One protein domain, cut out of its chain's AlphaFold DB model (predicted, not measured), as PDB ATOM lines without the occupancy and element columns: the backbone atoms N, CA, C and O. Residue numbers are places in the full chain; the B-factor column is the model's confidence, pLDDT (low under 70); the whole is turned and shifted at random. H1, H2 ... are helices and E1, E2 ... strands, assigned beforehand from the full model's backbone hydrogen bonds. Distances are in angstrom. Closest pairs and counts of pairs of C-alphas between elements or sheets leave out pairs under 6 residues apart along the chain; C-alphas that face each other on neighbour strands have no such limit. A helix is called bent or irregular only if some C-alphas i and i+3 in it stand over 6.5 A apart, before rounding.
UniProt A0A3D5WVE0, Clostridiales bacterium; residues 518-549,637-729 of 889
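Overview. This is residues 518 to 549 and 637 to 729 of the 889 residues of a protein of Clostridiales bacterium (UniProt A0A3D5WVE0). A two-stranded parallel ribbon, E2 and E3, runs through the middle of the domain, with the long helix H5 alongside E3 and the second long helix, H4, set crosswise at one end of H5, where the two make a corner. H3 packs on H4, the short H1 and H2 are on the side of the ribbon away from H5, and the small ladder of E1 and E4, with H6 nearby, is toward the other end. The 125 printed residues run E1, H1, H2, H3, H4, E2, H5, E3, H6, E4: six named helices and four named strands, of mixed class. The E1 and E4 sheet is antiparallel. The whole is compact, with a radius of gyration of the C-alphas of 14.0 A and spans of 39 by 29 by 27 A.

Arrangement. E2, residues 663 to 668, and E3, residues 701 to 705, are parallel neighbours at 32 degrees; N 666 and O 702 are 2.8 A apart, within hydrogen-bond range. With H5, residues 675 to 692, they form a strand-helix-strand unit, two parallel neighbour strands with a helix between, and its crossover is right-handed. The closest C-alphas of H5 and E3 are those of Leu 681 and Phe 703, 5.8 A. Residues 691 to 692 of H5 touch residues 638 to 645 of H4, residues 638 to 654, about perpendicular at 79 degrees; the closest C-alphas are those of Lys 642 and Ile 691, 5.7 A. H3, residues 543 to 549, touches H4 at a steep tilt of 39 degrees, opposite ways, with the C-alphas of Ala 548 and Ala 641 closest at 4.1 A. H2, residues 538 to 541, only just touches H4, with 3 pairs of C-alphas within 8 A, closest Ile 539 and Trp 652 at 7.4 A. H1, residues 524 to 530, touches H2, closest C-alphas Glu 524 and Thr 538, 5.3 A. E1, residues 518 to 520, and E4, residues 724 to 728, are antiparallel, with N 519 and O 725 at 2.9 A, within hydrogen-bond range. E2 and H6, residues 710 to 718, are near each other. Every O i to N i+4 pair is within hydrogen-bond range in H3, H4 and H5; H1 has 1 of 3, with 3 of 4 O i to N i+3 pairs, H6 has 3 of 5, and H2 is too short for such a pair.

Along the chain. E1 begins at C-alpha 518 (186.299, 183.275, 198.013). H4 is 24.2 A long, H5 25.9 A, E2 15.3 A and E3 13.6 A. H6, 14.6 A, is irregular, but only just: C-alphas 711 and 714 are 6.9 A apart. E4, 12.4 A, ends at C-alpha 728 (188.408, 188.666, 191.644).

Size, cuts and confidence. The two C-alphas farthest apart, those of Gly 694 and Glu 711, are 40.2 A apart. Residues 550 to 636 are not printed, and C-alphas 549 and 637 are 10.0 A apart across the cut. Of the links that are printed whole, none is long. The mean pLDDT of the printed part is 94.3, and no printed residue is under 70.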
ATOM      1  N   MET A 518     185.659 184.517 197.614       95.19
ATOM      2  CA  MET A 518     186.299 183.275 198.013       95.19
ATOM      3  C   MET A 518     185.986 182.236 196.938       95.19
ATOM      4  O   MET A 518     184.834 181.817 196.798       95.19
ATOM      5  N   ILE A 519     187.009 181.849 196.179       94.44
ATOM      6  CA  ILE A 519     186.926 180.740 195.227       94.44
ATOM      7  C   ILE A 519     186.975 179.436 196.021       94.44
ATOM      8  O   ILE A 519     187.824 179.301 196.903       94.44
ATOM      9  N   LEU A 520     186.113 178.474 195.705       94.00
ATOM     10  CA  LEU A 520     186.130 177.129 196.279       94.00
ATOM     11  C   LEU A 520     186.336 176.082 195.186       94.00
ATOM     12  O   LEU A 520     185.511 175.948 194.284       94.00
ATOM     13  N   TYR A 521     187.410 175.303 195.302       92.50
ATOM     14  CA  TYR A 521     187.671 174.174 194.416       92.50
ATOM     15  C   TYR A 521     186.799 172.970 194.783       92.50
ATOM     16  O   TYR A 521     186.885 172.468 195.903       92.50
ATOM     17  N   GLY A 522     185.976 172.492 193.845       90.62
ATOM     18  CA  GLY A 522     184.905 171.524 194.117       90.62
ATOM     19  C   GLY A 522     185.075 170.117 193.535       90.62
ATOM     20  O   GLY A 522     184.195 169.283 193.744       90.62
ATOM     21  N   ASN A 523     186.153 169.805 192.802       91.88
ATOM     22  CA  ASN A 523     186.295 168.472 192.197       91.88
ATOM     23  C   ASN A 523     186.697 167.416 193.246       91.88
ATOM     24  O   ASN A 523     187.861 167.317 193.633       91.88
ATOM     25  N   GLU A 524     185.737 166.591 193.680       93.38
ATOM     26  CA  GLU A 524     185.949 165.546 194.697       93.38
ATOM     27  C   GLU A 524     187.097 164.586 194.338       93.38
ATOM     28  O   GLU A 524     187.897 164.225 195.203       93.38
ATOM     29  N   THR A 525     187.200 164.183 193.068       92.31
ATOM     30  CA  THR A 525     188.211 163.217 192.613       92.31
ATOM     31  C   THR A 525     189.619 163.781 192.759       92.31
ATOM     32  O   THR A 525     190.496 163.095 193.284       92.31
ATOM     33  N   GLU A 526     189.841 165.025 192.337       91.75
ATOM     34  CA  GLU A 526     191.153 165.674 192.440       91.75
ATOM     35  C   GLU A 526     191.510 165.990 193.896       91.75
ATOM     36  O   GLU A 526     192.614 165.683 194.346       91.75
ATOM     37  N   LEU A 527     190.542 166.472 194.682       93.94
ATOM     38  CA  LEU A 527     190.727 166.712 196.115       93.94
ATOM     39  C   LEU A 527     191.135 165.443 196.863       93.94
ATOM     40  O   LEU A 527     191.977 165.490 197.760       93.94
ATOM     41  N   LYS A 528     190.585 164.286 196.477       94.38
ATOM     42  CA  LYS A 528     190.931 163.015 197.112       94.38
ATOM     43  C   LYS A 528     192.396 162.633 196.907       94.38
ATOM     44  O   LYS A 528     192.983 162.021 197.799       94.38
ATOM     45  N   LYS A 529     192.996 162.996 195.768       93.44
ATOM     46  CA  LYS A 529     194.402 162.686 195.451       93.44
ATOM     47  C   LYS A 529     195.384 163.418 196.365       93.44
ATOM     48  O   LYS A 529     196.486 162.921 196.580       93.44
ATOM     49  N   VAL A 530     194.989 164.573 196.901       90.56
ATOM     50  CA  VAL A 530     195.853 165.441 197.717       90.56
ATOM     51  C   VAL A 530     195.581 165.347 199.224       90.56
ATOM     52  O   VAL A 530     196.263 165.992 200.022       90.56
ATOM     53  N   GLU A 531     194.614 164.528 199.648       93.44
ATOM     54  CA  GLU A 531     194.367 164.252 201.066       93.44
ATOM     55  C   GLU A 531     195.523 163.477 201.717       93.44
ATOM     56  O   GLU A 531     196.118 162.564 201.141       93.44
ATOM     57  N   LYS A 532     195.801 163.801 202.982       93.50
ATOM     58  CA  LYS A 532     196.746 163.075 203.841       93.50
ATOM     59  C   LYS A 532     195.969 162.273 204.891       93.50
ATOM     60  O   LYS A 532     194.838 162.635 205.213       93.50
ATOM     61  N   PRO A 533     196.537 161.198 205.471       94.50
ATOM     62  CA  PRO A 533     195.869 160.459 206.539       94.50
ATOM     63  C   PRO A 533     195.412 161.381 207.681       94.50
ATOM     64  O   PRO A 533     196.223 162.110 208.247       94.50
ATOM     65  N   GLY A 534     194.121 161.333 208.022       95.62
ATOM     66  CA  GLY A 534     193.522 162.182 209.060       95.62
ATOM     67  C   GLY A 534     193.106 163.582 208.593       95.62
ATOM     68  O   GLY A 534     192.665 164.377 209.420       95.62
ATOM     69  N   VAL A 535     193.222 163.890 207.298       97.00
ATOM     70  CA  VAL A 535     192.777 165.151 206.694       97.00
ATOM     71  C   VAL A 535     191.719 164.860 205.635       97.00
ATOM     72  O   VAL A 535     191.940 164.046 204.740       97.00
ATOM     73  N   ASN A 536     190.585 165.545 205.725       97.69
ATOM     74  CA  ASN A 536     189.563 165.587 204.696       97.69
ATOM     75  C   ASN A 536     189.622 166.945 203.984       97.69
ATOM     76  O   ASN A 536     189.523 167.995 204.613       97.69
ATOM     77  N   LYS A 537     189.790 166.914 202.668       96.75
ATOM     78  CA  LYS A 537     189.692 168.076 201.774       96.75
ATOM     79  C   LYS A 537     188.453 167.983 200.898       96.75
ATOM     80  O   LYS A 537     187.988 168.983 200.372       96.75
ATOM     81  N   THR A 538     187.917 166.777 200.746       96.38
ATOM     82  CA  THR A 538     186.846 166.465 199.810       96.38
ATOM     83  C   THR A 538     185.499 167.080 200.196       96.38
ATOM     84  O   THR A 538     184.755 167.420 199.284       96.38
ATOM     85  N   ILE A 539     185.181 167.303 201.484       97.00
ATOM     86  CA  ILE A 539     183.843 167.769 201.929       97.00
ATOM     87  C   ILE A 539     183.405 169.110 201.335       97.00
ATOM     88  O   ILE A 539     182.212 169.363 201.221       97.00
ATOM     89  N   ILE A 540     184.341 169.936 200.863       95.06
ATOM     90  CA  ILE A 540     184.050 171.151 200.087       95.06
ATOM     91  C   ILE A 540     183.265 170.869 198.785       95.06
ATOM     92  O   ILE A 540     182.569 171.744 198.277       95.06
ATOM     93  N   ALA A 541     183.317 169.644 198.254       94.56
ATOM     94  CA  ALA A 541     182.509 169.209 197.116       94.56
ATOM     95  C   ALA A 541     181.023 168.998 197.478       94.56
ATOM     96  O   ALA A 541     180.188 168.913 196.580       94.56
ATOM     97  N   ASN A 542     180.661 168.961 198.766       96.56
ATOM     98  CA  ASN A 542     179.268 168.907 199.214       96.56
ATOM     99  C   ASN A 542     178.584 170.280 199.082       96.56
ATOM    100  O   ASN A 542     179.082 171.282 199.598       96.56
ATOM    101  N   ASP A 543     177.413 170.311 198.445       94.94
ATOM    102  CA  ASP A 543     176.646 171.541 198.211       94.94
ATOM    103  C   ASP A 543     176.248 172.244 199.519       94.94
ATOM    104  O   ASP A 543     176.450 173.450 199.652       94.94
ATOM    105  N   SER A 544     175.773 171.490 200.521       97.56
ATOM    106  CA  SER A 544     175.406 172.035 201.837       97.56
ATOM    107  C   SER A 544     176.619 172.577 202.592       97.56
ATOM    108  O   SER A 544     176.507 173.588 203.277       97.56
ATOM    109  N   PHE A 545     177.804 171.971 202.448       98.00
ATOM    110  CA  PHE A 545     179.023 172.506 203.064       98.00
ATOM    111  C   PHE A 545     179.432 173.853 202.447       98.00
ATOM    112  O   PHE A 545     179.828 174.767 203.173       98.00
ATOM    113  N   ARG A 546     179.314 174.012 201.121       96.44
ATOM    114  CA  ARG A 546     179.594 175.300 200.459       96.44
ATOM    115  C   ARG A 546     178.547 176.357 200.778       96.44
ATOM    116  O   ARG A 546     178.906 177.505 201.018       96.44
ATOM    117  N   GLU A 547     177.276 175.974 200.839       96.31
ATOM    118  CA  GLU A 547     176.210 176.870 201.291       96.31
ATOM    119  C   GLU A 547     176.434 177.296 202.751       96.31
ATOM    120  O   GLU A 547     176.321 178.474 203.079       96.31
ATOM    121  N   ALA A 548     176.877 176.385 203.625       98.06
ATOM    122  CA  ALA A 548     177.254 176.734 204.991       98.06
ATOM    123  C   ALA A 548     178.359 177.801 205.024       98.06
ATOM    124  O   ALA A 548     178.261 178.758 205.792       98.06
ATOM    125  N   LEU A 549     179.388 177.670 204.177       97.62
ATOM    126  CA  LEU A 549     180.452 178.669 204.037       97.62
ATOM    127  C   LEU A 549     179.934 180.013 203.512       97.62
ATOM    128  O   LEU A 549     180.403 181.055 203.976       97.62
ATOM    129  N   ASN A 637     174.031 184.147 208.093       94.25
ATOM    130  CA  ASN A 637     173.083 183.367 208.881       94.25
ATOM    131  C   ASN A 637     173.821 182.238 209.626       94.25
ATOM    132  O   ASN A 637     173.867 181.099 209.153       94.25
ATOM    133  N   PRO A 638     174.401 182.517 210.810       95.75
ATOM    134  CA  PRO A 638     175.226 181.548 211.533       95.75
ATOM    135  C   PRO A 638     174.430 180.336 212.040       95.75
ATOM    136  O   PRO A 638     174.999 179.260 212.224       95.75
ATOM    137  N   THR A 639     173.120 180.487 212.256       95.56
ATOM    138  CA  THR A 639     172.241 179.380 212.662       95.56
ATOM    139  C   THR A 639     172.056 178.392 211.516       95.56
ATOM    140  O   THR A 639     172.233 177.191 211.713       95.56
ATOM    141  N   LEU A 640     171.769 178.898 210.312       95.38
ATOM    142  CA  LEU A 640     171.684 178.077 209.107       95.38
ATOM    143  C   LEU A 640     173.043 177.459 208.758       95.38
ATOM    144  O   LEU A 640     173.110 176.257 208.522       95.38
ATOM    145  N   ALA A 641     174.131 178.235 208.832       97.88
ATOM    146  CA  ALA A 641     175.487 177.735 208.603       97.88
ATOM    147  C   ALA A 641     175.804 176.527 209.499       97.88
ATOM    148  O   ALA A 641     176.284 175.499 209.027       97.88
ATOM    149  N   LYS A 642     175.488 176.620 210.800       98.44
ATOM    150  CA  LYS A 642     175.687 175.523 211.756       98.44
ATOM    151  C   LYS A 642     174.924 174.264 211.352       98.44
ATOM    152  O   LYS A 642     175.487 173.175 211.434       98.44
ATOM    153  N   GLN A 643     173.662 174.418 210.956       98.31
ATOM    154  CA  GLN A 643     172.819 173.306 210.525       98.31
ATOM    155  C   GLN A 643     173.404 172.635 209.275       98.31
ATOM    156  O   GLN A 643     173.656 171.434 209.292       98.31
ATOM    157  N   LEU A 644     173.723 173.424 208.250       98.50
ATOM    158  CA  LEU A 644     174.263 172.937 206.981       98.50
ATOM    159  C   LEU A 644     175.633 172.254 207.130       98.50
ATOM    160  O   LEU A 644     175.865 171.211 206.522       98.50
ATOM    161  N   PHE A 645     176.529 172.778 207.980       98.62
ATOM    162  CA  PHE A 645     177.803 172.112 208.278       98.62
ATOM    163  C   PHE A 645     177.600 170.717 208.876       98.62
ATOM    164  O   PHE A 645     178.320 169.782 208.518       98.62
ATOM    165  N   LEU A 646     176.643 170.576 209.797       98.31
ATOM    166  CA  LEU A 646     176.335 169.290 210.418       98.31
ATOM    167  C   LEU A 646     175.677 168.339 209.425       98.31
ATOM    168  O   LEU A 646     176.113 167.198 209.336       98.31
ATOM    169  N   ASP A 647     174.708 168.807 208.640       98.44
ATOM    170  CA  ASP A 647     174.026 167.978 207.644       98.44
ATOM    171  C   ASP A 647     175.006 167.434 206.596       98.44
ATOM    172  O   ASP A 647     175.020 166.229 206.333       98.44
ATOM    173  N   ALA A 648     175.896 168.287 206.078       98.25
ATOM    174  CA  ALA A 648     176.946 167.878 205.147       98.25
ATOM    175  C   ALA A 648     177.887 166.830 205.763       98.25
ATOM    176  O   ALA A 648     178.213 165.819 205.136       98.25
ATOM    177  N   TYR A 649     178.316 167.053 207.009       98.00
ATOM    178  CA  TYR A 649     179.180 166.111 207.710       98.00
ATOM    179  C   TYR A 649     178.475 164.769 207.961       98.00
ATOM    180  O   TYR A 649     179.077 163.720 207.742       98.00
ATOM    181  N   ASP A 650     177.215 164.780 208.398       97.69
ATOM    182  CA  ASP A 650     176.418 163.583 208.691       97.69
ATOM    183  C   ASP A 650     176.199 162.739 207.435       97.69
ATOM    184  O   ASP A 650     176.349 161.512 207.467       97.69
ATOM    185  N   GLU A 651     175.878 163.395 206.320       97.94
ATOM    186  CA  GLU A 651     175.747 162.768 205.007       97.94
ATOM    187  C   GLU A 651     177.045 162.050 204.615       97.94
ATOM    188  O   GLU A 651     177.039 160.867 204.254       97.94
ATOM    189  N   TRP A 652     178.174 162.745 204.736       96.75
ATOM    190  CA  TRP A 652     179.478 162.243 204.315       96.75
ATOM    191  C   TRP A 652     180.046 161.173 205.246       96.75
ATOM    192  O   TRP A 652     180.672 160.217 204.781       96.75
ATOM    193  N   GLU A 653     179.807 161.292 206.550       96.81
ATOM    194  CA  GLU A 653     180.172 160.289 207.551       96.81
ATOM    195  C   GLU A 653     179.401 158.992 207.289       96.81
ATOM    196  O   GLU A 653     179.990 157.909 207.235       96.81
ATOM    197  N   LYS A 654     178.094 159.095 207.013       97.25
ATOM    198  CA  LYS A 654     177.249 157.951 206.640       97.25
ATOM    199  C   LYS A 654     177.683 157.305 205.323       97.25
ATOM    200  O   LYS A 654     177.595 156.084 205.193       97.25
ATOM    201  N   ALA A 655     178.162 158.097 204.365       96.94
ATOM    202  CA  ALA A 655     178.723 157.607 203.108       96.94
ATOM    203  C   ALA A 655     180.146 157.025 203.255       96.94
ATOM    204  O   ALA A 655     180.691 156.495 202.287       96.94
ATOM    205  N   GLY A 656     180.763 157.115 204.441       95.81
ATOM    206  CA  GLY A 656     182.132 156.655 204.689       95.81
ATOM    207  C   GLY A 656     183.212 157.520 204.028       95.81
ATOM    208  O   GLY A 656     184.352 157.074 203.901       95.81
ATOM    209  N   LYS A 657     182.867 158.742 203.601       95.81
ATOM    210  CA  LYS A 657     183.781 159.685 202.935       95.81
ATOM    211  C   LYS A 657     184.638 160.485 203.922       95.81
ATOM    212  O   LYS A 657     185.739 160.900 203.567       95.81
ATOM    213  N   ILE A 658     184.166 160.648 205.159       95.81
ATOM    214  CA  ILE A 658     184.873 161.321 206.258       95.81
ATOM    215  C   ILE A 658     184.769 160.497 207.546       95.81
ATOM    216  O   ILE A 658     183.762 159.831 207.790       95.81
ATOM    217  N   LYS A 659     185.814 160.517 208.378       92.75
ATOM    218  CA  LYS A 659     185.848 159.836 209.682       92.75
ATOM    219  C   LYS A 659     185.692 160.831 210.826       92.75
ATOM    220  O   LYS A 659     186.086 161.988 210.714       92.75
ATOM    221  N   GLY A 660     185.245 160.344 211.986       88.31
ATOM    222  CA  GLY A 660     185.124 161.109 213.240       88.31
ATOM    223  C   GLY A 660     186.386 161.838 213.716       88.31
ATOM    224  O   GLY A 660     186.285 162.801 214.468       88.31
ATOM    225  N   THR A 661     187.568 161.399 213.286       89.88
ATOM    226  CA  THR A 661     188.862 161.970 213.687       89.88
ATOM    227  C   THR A 661     189.467 162.917 212.657       89.88
ATOM    228  O   THR A 661     190.484 163.534 212.952       89.88
ATOM    229  N   ASP A 662     188.896 163.004 211.453       96.56
ATOM    230  CA  ASP A 662     189.518 163.760 210.367       96.56
ATOM    231  C   ASP A 662     189.394 165.273 210.610       96.56
ATOM    232  O   ASP A 662     188.355 165.757 211.073       96.56
ATOM    233  N   ILE A 663     190.446 166.020 210.279       97.75
ATOM    234  CA  ILE A 663     190.425 167.483 210.191       97.75
ATOM    235  C   ILE A 663     189.974 167.870 208.787       97.75
ATOM    236  O   ILE A 663     190.521 167.375 207.808       97.75
ATOM    237  N   ILE A 664     188.987 168.753 208.693       98.19
ATOM    238  CA  ILE A 664     188.558 169.365 207.439       98.19
ATOM    239  C   ILE A 664     189.500 170.537 207.162       98.19
ATOM    240  O   ILE A 664     189.400 171.574 207.817       98.19
ATOM    241  N   GLU A 665     190.437 170.359 206.237       97.94
ATOM    242  CA  GLU A 665     191.440 171.373 205.898       97.94
ATOM    243  C   GLU A 665     191.107 172.041 204.563       97.94
ATOM    244  O   GLU A 665     191.007 171.376 203.533       97.94
ATOM    245  N   ILE A 666     190.999 173.367 204.583       98.00
ATOM    246  CA  ILE A 666     190.762 174.218 203.419       98.00
ATOM    247  C   ILE A 666     192.015 175.077 203.230       98.00
ATOM    248  O   ILE A 666     192.198 176.091 203.904       98.00
ATOM    249  N   GLU A 667     192.913 174.640 202.350       97.44
ATOM    250  CA  GLU A 667     194.185 175.331 202.129       97.44
ATOM    251  C   GLU A 667     194.001 176.542 201.200       97.44
ATOM    252  O   GLU A 667     193.433 176.424 200.111       97.44
ATOM    253  N   TYR A 668     194.498 177.701 201.632       97.56
ATOM    254  CA  TYR A 668     194.520 178.954 200.885       97.56
ATOM    255  C   TYR A 668     195.744 179.014 199.966       97.56
ATOM    256  O   TYR A 668     196.876 178.964 200.446       97.56
ATOM    257  N   ALA A 669     195.522 179.183 198.663       95.56
ATOM    258  CA  ALA A 669     196.560 179.294 197.644       95.56
ATOM    259  C   ALA A 669     197.284 180.651 197.728       95.56
ATOM    260  O   ALA A 669     196.832 181.654 197.174       95.56
ATOM    261  N   ALA A 670     198.420 180.697 198.422       91.50
ATOM    262  CA  ALA A 670     199.198 181.917 198.606       91.50
ATOM    263  C   ALA A 670     200.257 182.093 197.505       91.50
ATOM    264  O   ALA A 670     201.144 181.256 197.337       91.50
ATOM    265  N   SER A 671     200.236 183.227 196.797       87.31
ATOM    266  CA  SER A 671     201.361 183.638 195.936       87.31
ATOM    267  C   SER A 671     202.585 184.018 196.772       87.31
ATOM    268  O   SER A 671     203.710 183.612 196.488       87.31
ATOM    269  N   LYS A 672     202.352 184.747 197.866       88.94
ATOM    270  CA  LYS A 672     203.331 185.097 198.895       88.94
ATOM    271  C   LYS A 672     202.666 185.122 200.266       88.94
ATOM    272  O   LYS A 672     201.502 185.508 200.377       88.94
ATOM    273  N   SER A 673     203.433 184.821 201.307       89.69
ATOM    274  CA  SER A 673     202.971 185.058 202.672       89.69
ATOM    275  C   SER A 673     202.916 186.547 202.979       89.69
ATOM    276  O   SER A 673     203.785 187.325 202.577       89.69
ATOM    277  N   SER A 674     201.869 186.961 203.689       87.12
ATOM    278  CA  SER A 674     201.686 188.349 204.103       87.12
ATOM    279  C   SER A 674     200.817 188.442 205.351       87.12
ATOM    280  O   SER A 674     199.943 187.604 205.575       87.12
ATOM    281  N   ALA A 675     201.001 189.514 206.124       88.06
ATOM    282  CA  ALA A 675     200.141 189.808 207.269       88.06
ATOM    283  C   ALA A 675     198.654 189.900 206.873       88.06
ATOM    284  O   ALA A 675     197.788 189.547 207.668       88.06
ATOM    285  N   PHE A 676     198.366 190.319 205.635       87.88
ATOM    286  CA  PHE A 676     197.017 190.361 205.075       87.88
ATOM    287  C   PHE A 676     196.384 188.963 204.993       87.88
ATOM    288  O   PHE A 676     195.296 188.755 205.528       87.88
ATOM    289  N   VAL A 677     197.090 187.983 204.413       92.69
ATOM    290  CA  VAL A 677     196.609 186.590 204.323       92.69
ATOM    291  C   VAL A 677     196.450 185.981 205.714       92.69
ATOM    292  O   VAL A 677     195.394 185.435 206.024       92.69
ATOM    293  N   THR A 678     197.432 186.153 206.603       94.31
ATOM    294  CA  THR A 678     197.338 185.658 207.986       94.31
ATOM    295  C   THR A 678     196.099 186.203 208.709       94.31
ATOM    296  O   THR A 678     195.394 185.459 209.391       94.31
ATOM    297  N   LYS A 679     195.796 187.495 208.535       94.12
ATOM    298  CA  LYS A 679     194.628 188.149 209.135       94.12
ATOM    299  C   LYS A 679     193.309 187.572 208.611       94.12
ATOM    300  O   LYS A 679     192.409 187.329 209.412       94.12
ATOM    301  N   ILE A 680     193.220 187.293 207.307       95.31
ATOM    302  CA  ILE A 680     192.066 186.614 206.694       95.31
ATOM    303  C   ILE A 680     191.867 185.235 207.323       95.31
ATOM    304  O   ILE A 680     190.784 184.939 207.822       95.31
ATOM    305  N   LEU A 681     192.907 184.397 207.343       97.50
ATOM    306  CA  LEU A 681     192.789 183.018 207.823       97.50
ATOM    307  C   LEU A 681     192.419 182.949 209.308       97.50
ATOM    308  O   LEU A 681     191.620 182.097 209.699       97.50
ATOM    309  N   ASN A 682     192.949 183.856 210.132       97.50
ATOM    310  CA  ASN A 682     192.567 183.954 211.541       97.50
ATOM    311  C   ASN A 682     191.080 184.296 211.691       97.50
ATOM    312  O   ASN A 682     190.366 183.575 212.387       97.50
ATOM    313  N   TYR A 683     190.597 185.319 210.976       96.94
ATOM    314  CA  TYR A 683     189.183 185.701 210.997       96.94
ATOM    315  C   TYR A 683     188.271 184.539 210.576       96.94
ATOM    316  O   TYR A 683     187.318 184.209 211.282       96.94
ATOM    317  N   LEU A 684     188.585 183.868 209.459       97.75
ATOM    318  CA  LEU A 684     187.778 182.750 208.960       97.75
ATOM    319  C   LEU A 684     187.704 181.606 209.984       97.75
ATOM    320  O   LEU A 684     186.618 181.100 210.275       97.75
ATOM    321  N   ASN A 685     188.841 181.224 210.570       98.31
ATOM    322  CA  ASN A 685     188.897 180.166 211.578       98.31
ATOM    323  C   ASN A 685     188.122 180.524 212.859       98.31
ATOM    324  O   ASN A 685     187.415 179.671 213.396       98.31
ATOM    325  N   GLU A 686     188.226 181.765 213.342       98.06
ATOM    326  CA  GLU A 686     187.501 182.238 214.529       98.06
ATOM    327  C   GLU A 686     185.981 182.239 214.311       98.06
ATOM    328  O   GLU A 686     185.230 181.747 215.161       98.06
ATOM    329  N   CYS A 687     185.521 182.735 213.157       97.56
ATOM    330  CA  CYS A 687     184.103 182.733 212.797       97.56
ATOM    331  C   CYS A 687     183.534 181.313 212.737       97.56
ATOM    332  O   CYS A 687     182.485 181.046 213.330       97.56
ATOM    333  N   ILE A 688     184.228 180.393 212.061       98.12
ATOM    334  CA  ILE A 688     183.767 179.009 211.936       98.12
ATOM    335  C   ILE A 688     183.735 178.316 213.295       98.12
ATOM    336  O   ILE A 688     182.713 177.721 213.636       98.12
ATOM    337  N   GLU A 689     184.791 178.434 214.104       98.06
ATOM    338  CA  GLU A 689     184.825 177.810 215.430       98.06
ATOM    339  C   GLU A 689     183.670 178.304 216.309       98.06
ATOM    340  O   GLU A 689     182.995 177.502 216.955       98.06
ATOM    341  N   LYS A 690     183.367 179.607 216.276       98.06
ATOM    342  CA  LYS A 690     182.220 180.178 216.996       98.06
ATOM    343  C   LYS A 690     180.892 179.536 216.573       98.06
ATOM    344  O   LYS A 690     180.033 179.306 217.424       98.06
ATOM    345  N   ILE A 691     180.719 179.237 215.286       98.31
ATOM    346  CA  ILE A 691     179.505 178.614 214.735       98.31
ATOM    347  C   ILE A 691     179.398 177.145 215.171       98.31
ATOM    348  O   ILE A 691     178.365 176.721 215.708       98.31
ATOM    349  N   VAL A 692     180.464 176.361 214.979       97.50
ATOM    350  CA  VAL A 692     180.441 174.908 215.218       97.50
ATOM    351  C   VAL A 692     180.738 174.506 216.663       97.50
ATOM    352  O   VAL A 692     180.641 173.321 216.989       97.50
ATOM    353  N   SER A 693     181.034 175.458 217.549       97.00
ATOM    354  CA  SER A 693     181.302 175.184 218.961       97.00
ATOM    355  C   SER A 693     180.186 174.359 219.620       97.00
ATOM    356  O   SER A 693     178.983 174.563 219.384       97.00
ATOM    357  N   GLY A 694     180.598 173.389 220.438       95.62
ATOM    358  CA  GLY A 694     179.712 172.448 221.125       95.62
ATOM    359  C   GLY A 694     179.150 171.338 220.231       95.62
ATOM    360  O   GLY A 694     178.292 170.581 220.676       95.62
ATOM    361  N   THR A 695     179.613 171.223 218.984       96.38
ATOM    362  CA  THR A 695     179.228 170.147 218.058       96.38
ATOM    363  C   THR A 695     180.383 169.186 217.787       96.38
ATOM    364  O   THR A 695     181.527 169.443 218.173       96.38
ATOM    365  N   LYS A 696     180.112 168.105 217.046       94.06
ATOM    366  CA  LYS A 696     181.130 167.150 216.577       94.06
ATOM    367  C   LYS A 696     182.125 167.709 215.551       94.06
ATOM    368  O   LYS A 696     183.044 166.989 215.166       94.06
ATOM    369  N   LEU A 697     181.948 168.963 215.131       96.81
ATOM    370  CA  LEU A 697     182.853 169.706 214.254       96.81
ATOM    371  C   LEU A 697     183.743 170.716 215.003       96.81
ATOM    372  O   LEU A 697     184.617 171.313 214.378       96.81
ATOM    373  N   SER A 698     183.566 170.890 216.322       96.62
ATOM    374  CA  SER A 698     184.387 171.815 217.130       96.62
ATOM    375  C   SER A 698     185.878 171.506 216.962       96.62
ATOM    376  O   SER A 698     186.302 170.365 217.153       96.62
ATOM    377  N   GLY A 699     186.672 172.506 216.587       95.38
ATOM    378  CA  GLY A 699     188.106 172.387 216.346       95.38
ATOM    379  C   GLY A 699     188.510 171.650 215.066       95.38
ATOM    380  O   GLY A 699     189.709 171.463 214.861       95.38
ATOM    381  N   ARG A 700     187.566 171.229 214.210       96.31
ATOM    382  CA  ARG A 700     187.854 170.334 213.072       96.31
ATOM    383  C   ARG A 700     187.886 170.999 211.706       96.31
ATOM    384  O   ARG A 700     188.517 170.435 210.826       96.31
ATOM    385  N   ILE A 701     187.248 172.150 211.512       97.88
ATOM    386  CA  ILE A 701     187.334 172.900 210.249       97.88
ATOM    387  C   ILE A 701     188.474 173.911 210.371       97.88
ATOM    388  O   ILE A 701     188.509 174.680 211.335       97.88
ATOM    389  N   LYS A 702     189.427 173.875 209.434       97.94
ATOM    390  CA  LYS A 702     190.643 174.694 209.457       97.94
ATOM    391  C   LYS A 702     190.946 175.295 208.094       97.94
ATOM    392  O   LYS A 702     191.154 174.566 207.131       97.94
ATOM    393  N   PHE A 703     191.053 176.617 208.054       98.19
ATOM    394  CA  PHE A 703     191.703 177.341 206.969       98.19
ATOM    395  C   PHE A 703     193.199 177.437 207.256       98.19
ATOM    396  O   PHE A 703     193.595 177.903 208.329       98.19
ATOM    397  N   THR A 704     194.024 176.994 206.314       97.06
ATOM    398  CA  THR A 704     195.489 177.002 206.424       97.06
ATOM    399  C   THR A 704     196.101 177.762 205.257       97.06
ATOM    400  O   THR A 704     195.476 177.908 204.213       97.06
ATOM    401  N   GLU A 705     197.311 178.286 205.430       97.06
ATOM    402  CA  GLU A 705     198.054 178.918 204.337       97.06
ATOM    403  C   GLU A 705     198.890 177.860 203.610       97.06
ATOM    404  O   GLU A 705     199.552 177.052 204.268       97.06
ATOM    405  N   SER A 706     198.888 177.868 202.274       94.75
ATOM    406  CA  SER A 706     199.832 177.066 201.495       94.75
ATOM    407  C   SER A 706     201.266 177.578 201.676       94.75
ATOM    408  O   SER A 706     201.510 178.700 202.123       94.75
ATOM    409  N   ALA A 707     202.250 176.793 201.233       90.75
ATOM    410  CA  ALA A 707     203.562 177.372 200.957       90.75
ATOM    411  C   ALA A 707     203.432 178.466 199.868       90.75
ATOM    412  O   ALA A 707     202.624 178.290 198.948       90.75
ATOM    413  N   PRO A 708     204.210 179.566 199.937       90.94
ATOM    414  CA  PRO A 708     204.264 180.571 198.878       90.94
ATOM    415  C   PRO A 708     204.583 179.946 197.519       90.94
ATOM    416  O   PRO A 708     205.647 179.352 197.347       90.94
ATOM    417  N   ALA A 709     203.667 180.089 196.564       81.56
ATOM    418  CA  ALA A 709     203.766 179.472 195.245       81.56
ATOM    419  C   ALA A 709     204.188 180.454 194.135       81.56
ATOM    420  O   ALA A 709     204.288 180.057 192.981       81.56
ATOM    421  N   GLY A 710     204.439 181.733 194.439       87.50
ATOM    422  CA  GLY A 710     204.757 182.729 193.413       87.50
ATOM    423  C   GLY A 710     203.628 182.817 192.388       87.50
ATOM    424  O   GLY A 710     202.478 182.990 192.779       87.50
ATOM    425  N   GLU A 711     203.944 182.663 191.104       81.19
ATOM    426  CA  GLU A 711     202.971 182.639 190.000       81.19
ATOM    427  C   GLU A 711     202.151 181.330 189.941       81.19
ATOM    428  O   GLU A 711     201.023 181.331 189.446       81.19
ATOM    429  N   ASP A 712     202.637 180.236 190.546       82.38
ATOM    430  CA  ASP A 712     201.972 178.924 190.547       82.38
ATOM    431  C   ASP A 712     200.755 178.843 191.488       82.38
ATOM    432  O   ASP A 712     200.042 177.836 191.502       82.38
ATOM    433  N   TRP A 713     200.457 179.884 192.275       86.50
ATOM    434  CA  TRP A 713     199.308 179.877 193.197       86.50
ATOM    435  C   TRP A 713     197.992 179.562 192.470       86.50
ATOM    436  O   TRP A 713     197.181 178.767 192.945       86.50
ATOM    437  N   SER A 714     197.813 180.146 191.282       86.69
ATOM    438  CA  SER A 714     196.611 179.976 190.471       86.69
ATOM    439  C   SER A 714     196.505 178.525 190.005       86.69
ATOM    440  O   SER A 714     195.444 177.919 190.096       86.69
ATOM    441  N   LYS A 715     197.624 177.908 189.609       82.88
ATOM    442  CA  LYS A 715     197.691 176.490 189.231       82.88
ATOM    443  C   LYS A 715     197.323 175.562 190.391       82.88
ATOM    444  O   LYS A 715     196.571 174.605 190.193       82.88
ATOM    445  N   ASN A 716     197.834 175.830 191.591       87.69
ATOM    446  CA  ASN A 716     197.505 175.031 192.774       87.69
ATOM    447  C   ASN A 716     196.007 175.073 193.082       87.69
ATOM    448  O   ASN A 716     195.432 174.046 193.437       87.69
ATOM    449  N   LEU A 717     195.366 176.227 192.876       89.19
ATOM    450  CA  LEU A 717     193.918 176.349 192.990       89.19
ATOM    451  C   LEU A 717     193.197 175.550 191.893       89.19
ATOM    452  O   LEU A 717     192.340 174.740 192.208       89.19
ATOM    453  N   LYS A 718     193.581 175.697 190.618       86.56
ATOM    454  CA  LYS A 718     192.956 175.004 189.466       86.56
ATOM    455  C   LYS A 718     193.104 173.482 189.464       86.56
ATOM    456  O   LYS A 718     192.346 172.787 188.795       86.56
ATOM    457  N   SER A 719     194.102 172.959 190.165       85.50
ATOM    458  CA  SER A 719     194.355 171.517 190.277       85.50
ATOM    459  C   SER A 719     193.761 170.902 191.543       85.50
ATOM    460  O   SER A 719     193.792 169.685 191.699       85.50
ATOM    461  N   GLY A 720     193.243 171.723 192.461       87.50
ATOM    462  CA  GLY A 720     192.744 171.268 193.754       87.50
ATOM    463  C   GLY A 720     193.829 170.955 194.779       87.50
ATOM    464  O   GLY A 720     193.485 170.480 195.860       87.50
ATOM    465  N   VAL A 721     195.111 171.231 194.488       90.75
ATOM    466  CA  VAL A 721     196.202 171.177 195.482       90.75
ATOM    467  C   VAL A 721     195.855 172.078 196.665       90.75
ATOM    468  O   VAL A 721     195.823 171.617 197.808       90.75
ATOM    469  N   SER A 722     195.473 173.316 196.363       93.81
ATOM    470  CA  SER A 722     194.882 174.251 197.317       93.81
ATOM    471  C   SER A 722     193.387 174.407 197.023       93.81
ATOM    472  O   SER A 722     192.944 174.262 195.884       93.81
ATOM    473  N   GLN A 723     192.587 174.661 198.057       95.31
ATOM    474  CA  GLN A 723     191.123 174.609 197.971       95.31
ATOM    475  C   GLN A 723     190.491 175.984 197.780       95.31
ATOM    476  O   GLN A 723     189.367 176.065 197.285       95.31
ATOM    477  N   THR A 724     191.170 177.052 198.200       95.88
ATOM    478  CA  THR A 724     190.582 178.389 198.175       95.88
ATOM    479  C   THR A 724     191.585 179.504 197.923       95.88
ATOM    480  O   THR A 724     192.786 179.336 198.110       95.88
ATOM    481  N   CYS A 725     191.085 180.655 197.491       95.00
ATOM    482  CA  CYS A 725     191.793 181.929 197.453       95.00
ATOM    483  C   CYS A 725     190.755 183.059 197.485       95.00
ATOM    484  O   CYS A 725     189.629 182.871 197.018       95.00
ATOM    485  N   LEU A 726     191.133 184.226 198.010       94.06
ATOM    486  CA  LEU A 726     190.383 185.461 197.812       94.06
ATOM    487  C   LEU A 726     190.916 186.139 196.543       94.06
ATOM    488  O   LEU A 726     192.034 186.656 196.538       94.06
ATOM    489  N   ALA A 727     190.127 186.115 195.472       91.19
ATOM    490  CA  ALA A 727     190.494 186.658 194.164       91.19
ATOM    491  C   ALA A 727     189.263 187.243 193.458       91.19
ATOM    492  O   ALA A 727     188.141 187.062 193.923       91.19
ATOM    493  N   GLY A 728     189.473 187.987 192.376       90.44
ATOM    494  CA  GLY A 728     188.408 188.666 191.644       90.44
ATOM    495  C   GLY A 728     188.749 188.846 190.171       90.44
ATOM    496  O   GLY A 728     189.907 188.695 189.779       90.44
ATOM    497  N   TRP A 729     187.736 189.177 189.373       87.56
ATOM    498  CA  TRP A 729     187.899 189.549 187.967       87.56
ATOM    499  C   TRP A 729     187.964 191.064 187.807       87.56
ATOM    500  O   TRP A 729     187.215 191.790 188.461       87.56
TER     501      TRP A 729